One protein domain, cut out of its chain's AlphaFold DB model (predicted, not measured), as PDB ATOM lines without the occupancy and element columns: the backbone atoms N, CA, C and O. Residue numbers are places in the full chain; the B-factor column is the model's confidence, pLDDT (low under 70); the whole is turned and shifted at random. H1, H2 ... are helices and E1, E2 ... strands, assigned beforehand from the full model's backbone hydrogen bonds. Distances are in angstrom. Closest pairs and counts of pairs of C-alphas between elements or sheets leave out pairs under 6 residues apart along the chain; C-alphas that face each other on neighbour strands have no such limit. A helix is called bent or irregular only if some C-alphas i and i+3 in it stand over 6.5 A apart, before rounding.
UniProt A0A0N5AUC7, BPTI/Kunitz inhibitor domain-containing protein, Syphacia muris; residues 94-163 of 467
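What this domain is: This is residues 94 to 163 of the 467 residues of the protein "BPTI/Kunitz inhibitor domain-containing protein" of Syphacia muris (UniProt A0A0N5AUC7). Three short helices cluster at one end of an elongated body, and a small, strongly twisted sheet of three strands makes the rest, with the loop of residues 139 to 148 at the far end from H3. A long loop, residues 120 to 132, joins the first two strands and folds back on itself. The printed part has 70 residues, in order H1, H2, E1, E2, E3, H3; the sheet, E1 E2 E3, is antiparallel, and the class is mixed, helices and strands. It is compact, with a radius of gyration of the C-alphas of 11.6 A, and spans 35 by 22 by 18 A.

Where its parts are: Find C-alpha 94 at (-35.512, -26.542, 37.045), where H1 begins; it runs 10.5 A to residue 101. H2 is residues 104 to 110 and is irregular, with C-alphas 105 and 108 7.2 A apart. E1, residues 115 to 119, runs 12.3 A; E2, residues 133 to 138, runs 15.4 A; E3 is residues 149 to 152. H3, residues 155 to 161, ends at C-alpha 161, (-36.491, -15.787, 27.885).

How they stand to each other: Look first at the meander, each strand the antiparallel neighbour of the one before: hairpin E1 and E2 has N 116 and O 137 at 2.8 A, and hairpin E2 and E3 has N 134 and O 151 at 2.9 A. H1 only grazes the sheet with residues 94 to 97, H2 with residues 109 to 110; H3 is not on it. H2 and H3 touch, closest at the C-alphas of Cys 106 and Cys 157, 4.7 A, at a steep tilt of 63 degrees, opposite ways. H1 and H2 touch only at the corner, closest at the C-alphas of Leu 100 and Cys 106, 5.7 A. Every O i to N i+4 pair is within hydrogen-bond range in H1 and H3; H2 has 1 of 3, and 2 of 4 O i to N i+3 pairs.

The domain as a whole: The farthest C-alphas, Thr 143 and Gly 163, are 35.6 A apart. The printed part has no cut, the link from E1 to E2 is long, and no printed residue is under 70 in pLDDT.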
ATOM      1  N   ASP A  94     -34.060 -26.623  36.918       88.06
ATOM      2  CA  ASP A  94     -35.512 -26.542  37.045       88.06
ATOM      3  C   ASP A  94     -36.058 -25.123  36.831       88.06
ATOM      4  O   ASP A  94     -36.927 -24.966  35.971       88.06
ATOM      5  N   PRO A  95     -35.538 -24.072  37.502       91.19
ATOM      6  CA  PRO A  95     -36.025 -22.712  37.278       91.19
ATOM      7  C   PRO A  95     -35.695 -22.200  35.871       91.19
ATOM      8  O   PRO A  95     -36.424 -21.380  35.316       91.19
ATOM      9  N   PHE A  96     -34.592 -22.670  35.278       93.50
ATOM     10  CA  PHE A  96     -34.256 -22.342  33.897       93.50
ATOM     11  C   PHE A  96     -35.244 -22.978  32.914       93.50
ATOM     12  O   PHE A  96     -35.735 -22.292  32.023       93.50
ATOM     13  N   LEU A  97     -35.580 -24.259  33.087       92.19
ATOM     14  CA  LEU A  97     -36.567 -24.941  32.250       92.19
ATOM     15  C   LEU A  97     -37.953 -24.313  32.390       92.19
ATOM     16  O   LEU A  97     -38.606 -24.117  31.374       92.19
ATOM     17  N   GLU A  98     -38.379 -23.958  33.603       89.56
ATOM     18  CA  GLU A  98     -39.637 -23.236  33.842       89.56
ATOM     19  C   GLU A  98     -39.694 -21.931  33.031       89.56
ATOM     20  O   GLU A  98     -40.653 -21.697  32.297       89.56
ATOM     21  N   LEU A  99     -38.611 -21.145  33.053       93.12
ATOM     22  CA  LEU A  99     -38.497 -19.931  32.243       93.12
ATOM     23  C   LEU A  99     -38.572 -20.215  30.731       93.12
ATOM     24  O   LEU A  99     -39.211 -19.462  29.991       93.12
ATOM     25  N   LEU A 100     -37.929 -21.286  30.256       93.50
ATOM     26  CA  LEU A 100     -37.995 -21.670  28.844       93.50
ATOM     27  C   LEU A 100     -39.393 -22.168  28.448       93.50
ATOM     28  O   LEU A 100     -39.865 -21.813  27.376       93.50
ATOM     29  N   PHE A 101     -40.079 -22.940  29.293       91.88
ATOM     30  CA  PHE A 101     -41.446 -23.403  29.026       91.88
ATOM     31  C   PHE A 101     -42.454 -22.255  28.951       91.88
ATOM     32  O   PHE A 101     -43.407 -22.334  28.181       91.88
ATOM     33  N   ASP A 102     -42.226 -21.186  29.710       91.75
ATOM     34  CA  ASP A 102     -43.058 -19.983  29.696       91.75
ATOM     35  C   ASP A 102     -42.811 -19.066  28.486       91.75
ATOM     36  O   ASP A 102     -43.542 -18.080  28.307       91.75
ATOM     37  N   THR A 103     -41.799 -19.383  27.675       94.50
ATOM     38  CA  THR A 103     -41.364 -18.609  26.511       94.50
ATOM     39  C   THR A 103     -41.760 -19.329  25.222       94.50
ATOM     40  O   THR A 103     -41.209 -20.375  24.879       94.50
ATOM     41  N   THR A 104     -42.684 -18.748  24.457       95.25
ATOM     42  CA  THR A 104     -43.233 -19.352  23.227       95.25
ATOM     43  C   THR A 104     -42.171 -19.695  22.179       95.25
ATOM     44  O   THR A 104     -42.257 -20.699  21.481       95.25
ATOM     45  N   GLU A 105     -41.112 -18.896  22.097       96.50
ATOM     46  CA  GLU A 105     -39.995 -19.057  21.166       96.50
ATOM     47  C   GLU A 105     -39.111 -20.267  21.495       96.50
ATOM     48  O   GLU A 105     -38.275 -20.656  20.677       96.50
ATOM     49  N   CYS A 106     -39.263 -20.836  22.690       96.50
ATOM     50  CA  CYS A 106     -38.507 -21.982  23.180       96.50
ATOM     51  C   CYS A 106     -39.277 -23.305  23.075       96.50
ATOM     52  O   CYS A 106     -38.673 -24.360  23.275       96.50
ATOM     53  N   GLU A 107     -40.577 -23.276  22.759       93.69
ATOM     54  CA  GLU A 107     -41.429 -24.472  22.777       93.69
ATOM     55  C   GLU A 107     -40.957 -25.555  21.809       93.69
ATOM     56  O   GLU A 107     -40.937 -26.723  22.179       93.69
ATOM     57  N   GLU A 108     -40.510 -25.185  20.608       95.38
ATOM     58  CA  GLU A 108     -39.982 -26.141  19.624       95.38
ATOM     59  C   GLU A 108     -38.706 -26.835  20.125       95.38
ATOM     60  O   GLU A 108     -38.497 -28.017  19.874       95.38
ATOM     61  N   PHE A 109     -37.859 -26.114  20.867       96.19
ATOM     62  CA  PHE A 109     -36.601 -26.652  21.381       96.19
ATOM     63  C   PHE A 109     -36.814 -27.576  22.585       96.19
ATOM     64  O   PHE A 109     -36.208 -28.643  22.655       96.19
ATOM     65  N   ILE A 110     -37.660 -27.174  23.539       94.12
ATOM     66  CA  ILE A 110     -37.893 -27.949  24.769       94.12
ATOM     67  C   ILE A 110     -38.943 -29.052  24.563       94.12
ATOM     68  O   ILE A 110     -38.899 -30.071  25.245       94.12
ATOM     69  N   GLY A 111     -39.868 -28.881  23.619       90.88
ATOM     70  CA  GLY A 111     -40.897 -29.865  23.274       90.88
ATOM     71  C   GLY A 111     -40.409 -31.016  22.389       90.88
ATOM     72  O   GLY A 111     -41.215 -31.858  21.994       90.88
ATOM     73  N   ASP A 112     -39.118 -31.060  22.063       93.88
ATOM     74  CA  ASP A 112     -38.513 -32.115  21.257       93.88
ATOM     75  C   ASP A 112     -38.484 -33.445  22.031       93.88
ATOM     76  O   ASP A 112     -37.606 -33.692  22.858       93.88
ATOM     77  N   ALA A 113     -39.459 -34.314  21.750       91.88
ATOM     78  CA  ALA A 113     -39.633 -35.605  22.415       91.88
ATOM     79  C   ALA A 113     -38.452 -36.572  22.215       91.88
ATOM     80  O   ALA A 113     -38.345 -37.567  22.935       91.88
ATOM     81  N   GLU A 114     -37.557 -36.300  21.261       95.81
ATOM     82  CA  GLU A 114     -36.350 -37.101  21.068       95.81
ATOM     83  C   GLU A 114     -35.311 -36.850  22.162       95.81
ATOM     84  O   GLU A 114     -34.414 -37.678  22.332       95.81
ATOM     85  N   TYR A 115     -35.421 -35.756  22.923       95.56
ATOM     86  CA  TYR A 115     -34.418 -35.330  23.892       95.56
ATOM     87  C   TYR A 115     -35.012 -34.963  25.252       95.56
ATOM     88  O   TYR A 115     -36.064 -34.352  25.377       95.56
ATOM     89  N   LEU A 116     -34.271 -35.294  26.304       94.50
ATOM     90  CA  LEU A 116     -34.598 -34.975  27.688       94.50
ATOM     91  C   LEU A 116     -33.514 -34.075  28.269       94.50
ATOM     92  O   LEU A 116     -32.330 -34.400  28.188       94.50
ATOM     93  N   SER A 117     -33.905 -32.951  28.863       94.62
ATOM     94  CA  SER A 117     -32.991 -32.031  29.549       94.62
ATOM     95  C   SER A 117     -32.394 -32.687  30.797       94.62
ATOM     96  O   SER A 117     -33.131 -33.186  31.643       94.62
ATOM     97  N   VAL A 118     -31.063 -32.682  30.923       93.88
ATOM     98  CA  VAL A 118     -30.340 -33.365  32.017       93.88
ATOM     99  C   VAL A 118     -29.683 -32.387  32.986       93.88
ATOM    100  O   VAL A 118     -29.724 -32.604  34.192       93.88
ATOM    101  N   ALA A 119     -29.033 -31.340  32.472       94.75
ATOM    102  CA  ALA A 119     -28.294 -30.364  33.275       94.75
ATOM    103  C   ALA A 119     -28.051 -29.068  32.489       94.75
ATOM    104  O   ALA A 119     -28.066 -29.063  31.258       94.75
ATOM    105  N   THR A 120     -27.776 -27.972  33.195       95.56
ATOM    106  CA  THR A 120     -27.431 -26.679  32.581       95.56
ATOM    107  C   THR A 120     -25.969 -26.616  32.148       95.56
ATOM    108  O   THR A 120     -25.692 -26.219  31.023       95.56
ATOM    109  N   VAL A 121     -25.034 -27.042  33.006       94.88
ATOM    110  CA  VAL A 121     -23.585 -26.873  32.773       94.88
ATOM    111  C   VAL A 121     -22.845 -28.202  32.630       94.88
ATOM    112  O   VAL A 121     -22.150 -28.414  31.639       94.88
ATOM    113  N   GLU A 122     -22.949 -29.099  33.611       95.31
ATOM    114  CA  GLU A 122     -22.111 -30.303  33.682       95.31
ATOM    115  C   GLU A 122     -22.947 -31.572  33.523       95.31
ATOM    116  O   GLU A 122     -23.841 -31.842  34.322       95.31
ATOM    117  N   CYS A 123     -22.641 -32.373  32.502       92.88
ATOM    118  CA  CYS A 123     -23.275 -33.665  32.280       92.88
ATOM    119  C   CYS A 123     -22.282 -34.621  31.627       92.88
ATOM    120  O   CYS A 123     -21.875 -34.441  30.487       92.88
ATOM    121  N   LYS A 124     -21.847 -35.657  32.340       94.62
ATOM    122  CA  LYS A 124     -20.763 -36.518  31.850       94.62
ATOM    123  C   LYS A 124     -21.111 -37.134  30.486       94.62
ATOM    124  O   LYS A 124     -22.240 -37.579  30.328       94.62
ATOM    125  N   PRO A 125     -20.173 -37.189  29.523       95.94
ATOM    126  CA  PRO A 125     -18.784 -36.710  29.582       95.94
ATOM    127  C   PRO A 125     -18.581 -35.235  29.170       95.94
ATOM    128  O   PRO A 125     -17.445 -34.794  29.008       95.94
ATOM    129  N   PHE A 126     -19.651 -34.468  28.979       97.12
ATOM    130  CA  PHE A 126     -19.638 -33.120  28.424       97.12
ATOM    131  C   PHE A 126     -19.747 -32.010  29.484       97.12
ATOM    132  O   PHE A 126     -20.237 -32.183  30.602       97.12
ATOM    133  N   LYS A 127     -19.285 -30.821  29.094       97.38
ATOM    134  CA  LYS A 127     -19.506 -29.563  29.808       97.38
ATOM    135  C   LYS A 127     -20.024 -28.550  28.797       97.38
ATOM    136  O   LYS A 127     -19.303 -28.209  27.860       97.38
ATOM    137  N   CYS A 128     -21.276 -28.146  28.955       96.69
ATOM    138  CA  CYS A 128     -21.984 -27.304  27.999       96.69
ATOM    139  C   CYS A 128     -21.725 -25.818  28.266       96.69
ATOM    140  O   CYS A 128     -21.542 -25.400  29.411       96.69
ATOM    141  N   ASP A 129     -21.708 -25.019  27.197       95.75
ATOM    142  CA  ASP A 129     -21.552 -23.560  27.259       95.75
ATOM    143  C   ASP A 129     -22.863 -22.878  27.682       95.75
ATOM    144  O   ASP A 129     -23.586 -22.296  26.872       95.75
ATOM    145  N   PHE A 130     -23.225 -22.994  28.957       95.12
ATOM    146  CA  PHE A 130     -24.410 -22.332  29.502       95.12
ATOM    147  C   PHE A 130     -24.239 -20.798  29.511       95.12
ATOM    148  O   PHE A 130     -23.183 -20.311  29.921       95.12
ATOM    149  N   PRO A 131     -25.259 -19.999  29.130       95.12
ATOM    150  CA  PRO A 131     -26.646 -20.378  28.817       95.12
ATOM    151  C   PRO A 131     -26.922 -20.660  27.333       95.12
ATOM    152  O   PRO A 131     -28.076 -20.750  26.939       95.12
ATOM    153  N   ARG A 132     -25.903 -20.750  26.474       95.69
ATOM    154  CA  ARG A 132     -26.096 -20.982  25.030       95.69
ATOM    155  C   ARG A 132     -26.382 -22.434  24.696       95.69
ATOM    156  O   ARG A 132     -27.007 -22.701  23.677       95.69
ATOM    157  N   GLN A 133     -25.917 -23.340  25.540       96.69
ATOM    158  CA  GLN A 133     -26.096 -24.768  25.386       96.69
ATOM    159  C   GLN A 133     -26.801 -25.351  26.598       96.69
ATOM    160  O   GLN A 133     -26.512 -24.976  27.734       96.69
ATOM    161  N   LEU A 134     -27.692 -26.300  26.336       96.81
ATOM    162  CA  LEU A 134     -28.333 -27.124  27.349       96.81
ATOM    163  C   LEU A 134     -27.850 -28.560  27.190       96.81
ATOM    164  O   LEU A 134     -27.768 -29.068  26.067       96.81
ATOM    165  N   CYS A 135     -27.552 -29.228  28.300       97.38
ATOM    166  CA  CYS A 135     -27.278 -30.647  28.226       97.38
ATOM    167  C   CYS A 135     -28.570 -31.439  28.084       97.38
ATOM    168  O   CYS A 135     -29.455 -31.355  28.941       97.38
ATOM    169  N   MET A 136     -28.642 -32.258  27.039       96.81
ATOM    170  CA  MET A 136     -29.777 -33.127  26.780       96.81
ATOM    171  C   MET A 136     -29.326 -34.557  26.474       96.81
ATOM    172  O   MET A 136     -28.222 -34.785  25.980       96.81
ATOM    173  N   ARG A 137     -30.192 -35.529  26.755       97.19
ATOM    174  CA  ARG A 137     -29.988 -36.957  26.479       97.19
ATOM    175  C   ARG A 137     -31.079 -37.466  25.543       97.19
ATOM    176  O   ARG A 137     -32.235 -37.123  25.772       97.19
ATOM    177  N   PRO A 138     -30.761 -38.297  24.538       97.00
ATOM    178  CA  PRO A 138     -31.780 -38.930  23.714       97.00
ATOM    179  C   PRO A 138     -32.772 -39.737  24.562       97.00
ATOM    180  O   PRO A 138     -32.358 -40.569  25.374       97.00
ATOM    181  N   ALA A 139     -34.073 -39.547  24.352       94.81
ATOM    182  CA  ALA A 139     -35.131 -40.214  25.109       94.81
ATOM    183  C   ALA A 139     -35.040 -41.748  25.008       94.81
ATOM    184  O   ALA A 139     -35.256 -42.456  25.991       94.81
ATOM    185  N   MET A 140     -34.607 -42.267  23.853       95.75
ATOM    186  CA  MET A 140     -34.392 -43.704  23.627       95.75
ATOM    187  C   MET A 140     -33.204 -44.294  24.406       95.75
ATOM    188  O   MET A 140     -33.062 -45.512  24.468       95.75
ATOM    189  N   LYS A 141     -32.327 -43.458  24.974       96.31
ATOM    190  CA  LYS A 141     -31.093 -43.878  25.654       96.31
ATOM    191  C   LYS A 141     -30.991 -43.300  27.063       96.31
ATOM    192  O   LYS A 141     -29.907 -42.960  27.522       96.31
ATOM    193  N   LEU A 142     -32.119 -43.207  27.771       92.69
ATOM    194  CA  LEU A 142     -32.198 -42.560  29.086       92.69
ATOM    195  C   LEU A 142     -31.211 -43.131  30.122       92.69
ATOM    196  O   LEU A 142     -30.719 -42.387  30.966       92.69
ATOM    197  N   THR A 143     -30.898 -44.424  30.050       94.31
ATOM    198  CA  THR A 143     -29.970 -45.101  30.970       94.31
ATOM    199  C   THR A 143     -28.494 -44.892  30.630       94.31
ATOM    200  O   THR A 143     -27.642 -45.113  31.487       94.31
ATOM    201  N   ASP A 144     -28.173 -44.458  29.411       96.38
ATOM    202  CA  ASP A 144     -26.798 -44.335  28.938       96.38
ATOM    203  C   ASP A 144     -26.306 -42.889  29.062       96.38
ATOM    204  O   ASP A 144     -26.497 -42.054  28.174       96.38
ATOM    205  N   GLU A 145     -25.636 -42.586  30.174       95.94
ATOM    206  CA  GLU A 145     -25.057 -41.260  30.415       95.94
ATOM    207  C   GLU A 145     -24.036 -40.851  29.346       95.94
ATOM    208  O   GLU A 145     -23.872 -39.661  29.088       95.94
ATOM    209  N   SER A 146     -23.382 -41.802  28.671       96.81
ATOM    210  CA  SER A 146     -22.391 -41.482  27.639       96.81
ATOM    211  C   SER A 146     -23.004 -40.818  26.402       96.81
ATOM    212  O   SER A 146     -22.293 -40.175  25.630       96.81
ATOM    213  N   THR A 147     -24.328 -40.921  26.252       97.38
ATOM    214  CA  THR A 147     -25.096 -40.365  25.130       97.38
ATOM    215  C   THR A 147     -25.611 -38.952  25.383       97.38
ATOM    216  O   THR A 147     -26.307 -38.396  24.533       97.38
ATOM    217  N   ASN A 148     -25.278 -38.358  26.535       97.25
ATOM    218  CA  ASN A 148     -25.509 -36.936  26.774       97.25
ATOM    219  C   ASN A 148     -24.883 -36.107  25.645       97.25
ATOM    220  O   ASN A 148     -23.845 -36.469  25.106       97.25
ATOM    221  N   GLN A 149     -25.479 -34.975  25.300       97.50
ATOM    222  CA  GLN A 149     -24.900 -34.036  24.348       97.50
ATOM    223  C   GLN A 149     -25.307 -32.604  24.684       97.50
ATOM    224  O   GLN A 149     -26.381 -32.354  25.231       97.50
ATOM    225  N   CYS A 150     -24.449 -31.651  24.333       98.06
ATOM    226  CA  CYS A 150     -24.764 -30.232  24.438       98.06
ATOM    227  C   CYS A 150     -25.512 -29.791  23.181       98.06
ATOM    228  O   CYS A 150     -24.961 -29.874  22.083       98.06
ATOM    229  N   ARG A 151     -26.753 -29.326  23.336       97.56
ATOM    230  CA  ARG A 151     -27.545 -28.757  22.238       97.56
ATOM    231  C   ARG A 151     -27.580 -27.243  22.354       97.56
ATOM    232  O   ARG A 151     -27.784 -26.714  23.444       97.56
ATOM    233  N   ASP A 152     -27.389 -26.564  21.227       97.44
ATOM    234  CA  ASP A 152     -27.489 -25.110  21.153       97.44
ATOM    235  C   ASP A 152     -28.952 -24.678  21.306       97.44
ATOM    236  O   ASP A 152     -29.834 -25.141  20.581       97.44
ATOM    237  N   ILE A 153     -29.201 -23.765  22.239       97.06
ATOM    238  CA  ILE A 153     -30.513 -23.161  22.453       97.06
ATOM    239  C   ILE A 153     -30.689 -22.040  21.414       97.06
ATOM    240  O   ILE A 153     -29.797 -21.192  21.279       97.06
ATOM    241  N   PRO A 154     -31.818 -21.979  20.677       97.31
ATOM    242  CA  PRO A 154     -32.033 -20.945  19.671       97.31
ATOM    243  C   PRO A 154     -31.854 -19.526  20.232       97.31
ATOM    244  O   PRO A 154     -32.407 -19.174  21.271       97.31
ATOM    245  N   GLU A 155     -31.127 -18.661  19.516       95.44
ATOM    246  CA  GLU A 155     -30.838 -17.288  19.977       95.44
ATOM    247  C   GLU A 155     -32.121 -16.463  20.196       95.44
ATOM    248  O   GLU A 155     -32.174 -15.625  21.096       95.44
ATOM    249  N   LYS A 156     -33.177 -16.749  19.419       96.06
ATOM    250  CA  LYS A 156     -34.518 -16.169  19.601       96.06
ATOM    251  C   LYS A 156     -35.135 -16.570  20.941       96.06
ATOM    252  O   LYS A 156     -35.591 -15.695  21.666       96.06
ATOM    253  N   CYS A 157     -35.070 -17.858  21.276       96.88
ATOM    254  CA  CYS A 157     -35.530 -18.401  22.551       96.88
ATOM    255  C   CYS A 157     -34.793 -17.741  23.726       96.88
ATOM    256  O   CYS A 157     -35.428 -17.166  24.603       96.88
ATOM    257  N   LEU A 158     -33.455 -17.706  23.697       95.62
ATOM    258  CA  LEU A 158     -32.668 -17.078  24.766       95.62
ATOM    259  C   LEU A 158     -32.938 -15.583  24.918       95.62
ATOM    260  O   LEU A 158     -32.974 -15.075  26.033       95.62
ATOM    261  N   THR A 159     -33.110 -14.868  23.806       95.12
ATOM    262  CA  THR A 159     -33.414 -13.435  23.839       95.12
ATOM    263  C   THR A 159     -34.792 -13.189  24.444       95.12
ATOM    264  O   THR A 159     -34.919 -12.312  25.292       95.12
ATOM    265  N   ALA A 160     -35.801 -13.974  24.060       95.50
ATOM    266  CA  ALA A 160     -37.153 -13.870  24.601       95.50
ATOM    267  C   ALA A 160     -37.201 -14.227  26.098       95.50
ATOM    268  O   ALA A 160     -37.679 -13.423  26.898       95.50
ATOM    269  N   ALA A 161     -36.591 -15.350  26.491       94.81
ATOM    270  CA  ALA A 161     -36.491 -15.787  27.885       94.81
ATOM    271  C   ALA A 161     -35.734 -14.779  28.767       94.81
ATOM    272  O   ALA A 161     -36.019 -14.632  29.952       94.81
ATOM    273  N   ASN A 162     -34.791 -14.034  28.183       94.38
ATOM    274  CA  ASN A 162     -34.029 -12.990  28.861       94.38
ATOM    275  C   ASN A 162     -34.669 -11.588  28.743       94.38
ATOM    276  O   ASN A 162     -33.966 -10.575  28.698       94.38
ATOM    277  N   GLY A 163     -35.998 -11.510  28.623       92.75
ATOM    278  CA  GLY A 163     -36.736 -10.240  28.594       92.75
ATOM    279  C   GLY A 163     -36.438  -9.364  27.371       92.75
ATOM    280  O   GLY A 163     -36.463  -8.140  27.462       92.75
TER     281      GLY A 163